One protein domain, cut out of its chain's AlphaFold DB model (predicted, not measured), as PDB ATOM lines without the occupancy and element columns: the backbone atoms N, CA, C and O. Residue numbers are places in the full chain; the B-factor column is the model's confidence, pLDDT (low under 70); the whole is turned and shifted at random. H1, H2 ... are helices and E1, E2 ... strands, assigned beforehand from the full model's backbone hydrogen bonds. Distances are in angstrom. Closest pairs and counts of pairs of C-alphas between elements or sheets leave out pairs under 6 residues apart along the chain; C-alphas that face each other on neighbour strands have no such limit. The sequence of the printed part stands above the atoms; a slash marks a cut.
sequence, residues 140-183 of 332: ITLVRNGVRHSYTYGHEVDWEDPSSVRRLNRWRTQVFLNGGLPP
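This is residues 140 to 183 of the 332 residues of a protein of Lasallia pustulata (UniProt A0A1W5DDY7). A two-stranded hairpin, E1 and E2, lies over the last half of one long helix, H1, which folds back along it after residues 153 to 161 carry the chain on beyond the hairpin and turn it round. The result is a loose rod, with the hairpin toward one end and the turn into the helix at the other. The printed part has 44 residues with two named strands and one named helix, in the order E1, E2, H1; the sheet order is E1 - E2, antiparallel, and the class is mixed, helices and strands. The radius of gyration of the C-alphas is 12.1 A, and the C-alphas span 37 by 16 by 11 A.

Look first at E1, residues 140 to 144, and E2, residues 147 to 152, a hairpin whose antiparallel directions differ by 158 degrees. N 142 and O 149 are 2.8 A apart, and N 140 and O 151 are 2.9 A apart, both within hydrogen-bond range. Then find H1, residues 162 to 179: its closest C-alphas to E1 are those of Leu 142 and Gly 179, 6.3 A apart. For E2 the closest are those of Tyr 151 and Val 175, 7.0 A apart. In H1 every O i to N i+4 pair is within hydrogen-bond range.

Find C-alpha 140 at (32.776, -29.166, 28.156), where E1 begins; it runs 12.9 A to C-alpha 144. E2 runs 16.5 A from C-alpha 147 to C-alpha 152. H1 runs 25.5 A from C-alpha 162 at (49.489, -19.364, 35.624) to C-alpha 179 at (30.955, -36.796, 33.884).

The two C-alphas farthest apart, those of Asn 145 and Glu 160, are 37.7 A apart. The printed part has no cut; the link from E1 to E2 is tight and that from E2 to H1 is short. The model's pLDDT is under 70 at residues 178 to 183.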
ATOM      1  N   ILE A 140      32.482 -27.755  28.416       86.06
ATOM      2  CA  ILE A 140      32.776 -29.166  28.156       86.06
ATOM      3  C   ILE A 140      31.443 -29.902  28.057       86.06
ATOM      4  O   ILE A 140      30.631 -29.839  28.977       86.06
ATOM      5  N   THR A 141      31.214 -30.615  26.955       87.38
ATOM      6  CA  THR A 141      30.024 -31.461  26.788       87.38
ATOM      7  C   THR A 141      30.430 -32.927  26.785       87.38
ATOM      8  O   THR A 141      31.280 -33.332  25.997       87.38
ATOM      9  N   LEU A 142      29.816 -33.715  27.664       83.88
ATOM     10  CA  LEU A 142      30.058 -35.145  27.842       83.88
ATOM     11  C   LEU A 142      28.777 -35.921  27.525       83.88
ATOM     12  O   LEU A 142      27.681 -35.480  27.868       83.88
ATOM     13  N   VAL A 143      28.900 -37.072  26.864       79.94
ATOM     14  CA  VAL A 143      27.765 -37.957  26.560       79.94
ATOM     15  C   VAL A 143      27.830 -39.169  27.482       79.94
ATOM     16  O   VAL A 143      28.789 -39.932  27.418       79.94
ATOM     17  N   ARG A 144      26.813 -39.367  28.324       71.50
ATOM     18  CA  ARG A 144      26.729 -40.477  29.280       71.50
ATOM     19  C   ARG A 144      25.402 -41.202  29.124       71.50
ATOM     20  O   ARG A 144      24.351 -40.584  29.225       71.50
ATOM     21  N   ASN A 145      25.441 -42.517  28.894       75.88
ATOM     22  CA  ASN A 145      24.241 -43.341  28.675       75.88
ATOM     23  C   ASN A 145      23.306 -42.760  27.588       75.88
ATOM     24  O   ASN A 145      22.087 -42.792  27.726       75.88
ATOM     25  N   GLY A 146      23.882 -42.152  26.544       78.81
ATOM     26  CA  GLY A 146      23.137 -41.459  25.485       78.81
ATOM     27  C   GLY A 146      22.633 -40.050  25.841       78.81
ATOM     28  O   GLY A 146      22.148 -39.348  24.958       78.81
ATOM     29  N   VAL A 147      22.787 -39.594  27.087       80.69
ATOM     30  CA  VAL A 147      22.388 -38.254  27.548       80.69
ATOM     31  C   VAL A 147      23.568 -37.286  27.462       80.69
ATOM     32  O   VAL A 147      24.678 -37.597  27.889       80.69
ATOM     33  N   ARG A 148      23.339 -36.088  26.912       85.75
ATOM     34  CA  ARG A 148      24.341 -35.013  26.856       85.75
ATOM     35  C   ARG A 148      24.312 -34.189  28.142       85.75
ATOM     36  O   ARG A 148      23.281 -33.623  28.490       85.75
ATOM     37  N   HIS A 149      25.458 -34.078  28.799       83.12
ATOM     38  CA  HIS A 149      25.695 -33.207  29.944       83.12
ATOM     39  C   HIS A 149      26.672 -32.105  29.541       83.12
ATOM     40  O   HIS A 149      27.762 -32.399  29.056       83.12
ATOM     41  N   SER A 150      26.304 -30.845  29.756       89.19
ATOM     42  CA  SER A 150      27.166 -29.696  29.466       89.19
ATOM     43  C   SER A 150      27.583 -29.010  30.760       89.19
ATOM     44  O   SER A 150      26.747 -28.647  31.585       89.19
ATOM     45  N   TYR A 151      28.886 -28.818  30.921       88.56
ATOM     46  CA  TYR A 151      29.515 -28.184  32.071       88.56
ATOM     47  C   TYR A 151      30.147 -26.881  31.608       88.56
ATOM     48  O   TYR A 151      30.970 -26.880  30.697       88.56
ATOM     49  N   THR A 152      29.757 -25.771  32.227       91.75
ATOM     50  CA  THR A 152      30.251 -24.437  31.866       91.75
ATOM     51  C   THR A 152      31.239 -23.957  32.917       91.75
ATOM     52  O   THR A 152      30.939 -24.025  34.111       91.75
ATOM     53  N   TYR A 153      32.399 -23.469  32.487       91.94
ATOM     54  CA  TYR A 153      33.340 -22.803  33.375       91.94
ATOM     55  C   TYR A 153      32.842 -21.387  33.664       91.94
ATOM     56  O   TYR A 153      32.583 -20.613  32.743       91.94
ATOM     57  N   GLY A 154      32.644 -21.072  34.944       88.12
ATOM     58  CA  GLY A 154      32.033 -19.813  35.376       88.12
ATOM     59  C   GLY A 154      33.006 -18.647  35.549       88.12
ATOM     60  O   GLY A 154      32.552 -17.546  35.847       88.12
ATOM     61  N   HIS A 155      34.311 -18.877  35.398       87.25
ATOM     62  CA  HIS A 155      35.341 -17.874  35.658       87.25
ATOM     63  C   HIS A 155      35.993 -17.403  34.358       87.25
ATOM     64  O   HIS A 155      36.111 -18.168  33.399       87.25
ATOM     65  N   GLU A 156      36.417 -16.142  34.336       88.81
ATOM     66  CA  GLU A 156      37.264 -15.624  33.266       88.81
ATOM     67  C   GLU A 156      38.639 -16.289  33.340       88.81
ATOM     68  O   GLU A 156      39.176 -16.509  34.428       88.81
ATOM     69  N   VAL A 157      39.172 -16.655  32.175       88.44
ATOM     70  CA  VAL A 157      40.500 -17.249  32.054       88.44
ATOM     71  C   VAL A 157      41.420 -16.195  31.485       88.44
ATOM     72  O   VAL A 157      41.349 -15.877  30.299       88.44
ATOM     73  N   ASP A 158      42.281 -15.677  32.344       89.69
ATOM     74  CA  ASP A 158      43.507 -15.037  31.908       89.69
ATOM     75  C   ASP A 158      44.503 -16.136  31.502       89.69
ATOM     76  O   ASP A 158      44.747 -17.069  32.275       89.69
ATOM     77  N   TRP A 159      44.993 -16.077  30.265       88.75
ATOM     78  CA  TRP A 159      45.944 -17.048  29.718       88.75
ATOM     79  C   TRP A 159      47.394 -16.703  30.066       88.75
ATOM     80  O   TRP A 159      48.258 -17.567  29.930       88.75
ATOM     81  N   GLU A 160      47.652 -15.472  30.512       90.69
ATOM     82  CA  GLU A 160      48.970 -15.011  30.947       90.69
ATOM     83  C   GLU A 160      49.206 -15.304  32.440       90.69
ATOM     84  O   GLU A 160      50.349 -15.505  32.841       90.69
ATOM     85  N   ASP A 161      48.142 -15.418  33.251       93.38
ATOM     86  CA  ASP A 161      48.216 -15.824  34.663       93.38
ATOM     87  C   ASP A 161      48.271 -17.363  34.835       93.38
ATOM     88  O   ASP A 161      47.272 -18.066  34.608       93.38
ATOM     89  N   PRO A 162      49.383 -17.930  35.349       88.38
ATOM     90  CA  PRO A 162      49.489 -19.364  35.624       88.38
ATOM     91  C   PRO A 162      48.430 -19.878  36.609       88.38
ATOM     92  O   PRO A 162      48.011 -21.037  36.528       88.38
ATOM     93  N   SER A 163      47.973 -19.044  37.546       89.38
ATOM     94  CA  SER A 163      46.991 -19.433  38.563       89.38
ATOM     95  C   SER A 163      45.597 -19.615  37.961       89.38
ATOM     96  O   SER A 163      44.883 -20.569  38.288       89.38
ATOM     97  N   SER A 164      45.205 -18.730  37.046       89.19
ATOM     98  CA  SER A 164      44.017 -18.854  36.198       89.19
ATOM     99  C   SER A 164      44.032 -20.158  35.385       89.19
ATOM    100  O   SER A 164      43.085 -20.950  35.468       89.19
ATOM    101  N   VAL A 165      45.151 -20.474  34.722       89.19
ATOM    102  CA  VAL A 165      45.310 -21.728  33.959       89.19
ATOM    103  C   VAL A 165      45.224 -22.969  34.861       89.19
ATOM    104  O   VAL A 165      44.530 -23.937  34.530       89.19
ATOM    105  N   ARG A 166      45.860 -22.955  36.043       87.44
ATOM    106  CA  ARG A 166      45.759 -24.054  37.028       87.44
ATOM    107  C   ARG A 166      44.316 -24.280  37.485       87.44
ATOM    108  O   ARG A 166      43.874 -25.430  37.559       87.44
ATOM    109  N   ARG A 167      43.561 -23.210  37.760       89.75
ATOM    110  CA  ARG A 167      42.141 -23.299  38.150       89.75
ATOM    111  C   ARG A 167      41.280 -23.893  37.038       89.75
ATOM    112  O   ARG A 167      40.444 -24.753  37.326       89.75
ATOM    113  N   LEU A 168      41.507 -23.490  35.788       90.31
ATOM    114  CA  LEU A 168      40.823 -24.068  34.630       90.31
ATOM    115  C   LEU A 168      41.115 -25.570  34.506       90.31
ATOM    116  O   LEU A 168      40.189 -26.369  34.355       90.31
ATOM    117  N   ASN A 169      42.383 -25.971  34.618       87.56
ATOM    118  CA  ASN A 169      42.783 -27.376  34.537       87.56
ATOM    119  C   ASN A 169      42.184 -28.216  35.673       87.56
ATOM    120  O   ASN A 169      41.666 -29.304  35.420       87.56
ATOM    121  N   ARG A 170      42.163 -27.698  36.908       89.12
ATOM    122  CA  ARG A 170      41.515 -28.366  38.049       89.12
ATOM    123  C   ARG A 170      40.025 -28.595  37.800       89.12
ATOM    124  O   ARG A 170      39.531 -29.705  38.001       89.12
ATOM    125  N   TRP A 171      39.319 -27.567  37.327       92.38
ATOM    126  CA  TRP A 171      37.906 -27.680  36.964       92.38
ATOM    127  C   TRP A 171      37.685 -28.698  35.841       92.38
ATOM    128  O   TRP A 171      36.814 -29.561  35.956       92.38
ATOM    129  N   ARG A 172      38.504 -28.654  34.784       88.25
ATOM    130  CA  ARG A 172      38.446 -29.600  33.663       88.25
ATOM    131  C   ARG A 172      38.572 -31.041  34.157       88.25
ATOM    132  O   ARG A 172      37.731 -31.873  33.822       88.25
ATOM    133  N   THR A 173      39.574 -31.330  34.984       81.44
ATOM    134  CA  THR A 173      39.779 -32.659  35.581       81.44
ATOM    135  C   THR A 173      38.565 -33.095  36.395       81.44
ATOM    136  O   THR A 173      38.090 -34.217  36.236       81.44
ATOM    137  N   GLN A 174      37.993 -32.200  37.202       82.31
ATOM    138  CA  GLN A 174      36.790 -32.490  37.980       82.31
ATOM    139  C   GLN A 174      35.584 -32.825  37.089       82.31
ATOM    140  O   GLN A 174      34.845 -33.764  37.385       82.31
ATOM    141  N   VAL A 175      35.390 -32.099  35.985       83.50
ATOM    142  CA  VAL A 175      34.320 -32.374  35.015       83.50
ATOM    143  C   VAL A 175      34.495 -33.748  34.368       83.50
ATOM    144  O   VAL A 175      33.534 -34.513  34.308       83.50
ATOM    145  N   PHE A 176      35.708 -34.108  33.940       78.94
ATOM    146  CA  PHE A 176      35.968 -35.424  33.350       78.94
ATOM    147  C   PHE A 176      35.812 -36.568  34.358       78.94
ATOM    148  O   PHE A 176      35.186 -37.577  34.033       78.94
ATOM    149  N   LEU A 177      36.296 -36.393  35.591       71.44
ATOM    150  CA  LEU A 177      36.133 -37.377  36.666       71.44
ATOM    151  C   LEU A 177      34.662 -37.588  37.045       71.44
ATOM    152  O   LEU A 177      34.256 -38.716  37.322       71.44
ATOM    153  N   ASN A 178      33.858 -36.523  37.044       69.00
ATOM    154  CA  ASN A 178      32.448 -36.594  37.422       69.00
ATOM    155  C   ASN A 178      31.524 -37.020  36.269       69.00
ATOM    156  O   ASN A 178      30.478 -37.622  36.521       69.00
ATOM    157  N   GLY A 179      31.865 -36.674  35.024       65.38
ATOM    158  CA  GLY A 179      30.955 -36.796  33.884       65.38
ATOM    159  C   GLY A 179      31.372 -37.773  32.782       65.38
ATOM    160  O   GLY A 179      30.496 -38.217  32.044       65.38
ATOM    161  N   GLY A 180      32.663 -38.097  32.637       57.31
ATOM    162  CA  GLY A 180      33.192 -38.793  31.451       57.31
ATOM    163  C   GLY A 180      33.578 -40.254  31.670       57.31
ATOM    164  O   GLY A 180      33.592 -41.033  30.723       57.31
ATOM    165  N   LEU A 181      33.859 -40.643  32.910       53.88
ATOM    166  CA  LEU A 181      34.191 -42.020  33.255       53.88
ATOM    167  C   LEU A 181      32.991 -42.653  33.978       53.88
ATOM    168  O   LEU A 181      32.327 -41.955  34.757       53.88
ATOM    169  N   PRO A 182      32.680 -43.955  33.771       53.09
ATOM    170  CA  PRO A 182      31.873 -44.676  34.754       53.09
ATOM    171  C   PRO A 182      32.497 -44.362  36.112       53.09
ATOM    172  O   PRO A 182      33.728 -44.353  36.169       53.09
ATOM    173  N   PRO A 183      31.700 -43.988  37.133       50.16
ATOM    174  CA  PRO A 183      32.208 -43.375  38.351       50.16
ATOM    175  C   PRO A 183      33.474 -44.109  38.754       50.16
ATOM    176  O   PRO A 183      33.407 -45.280  39.106       50.16
TER     177      PRO A 183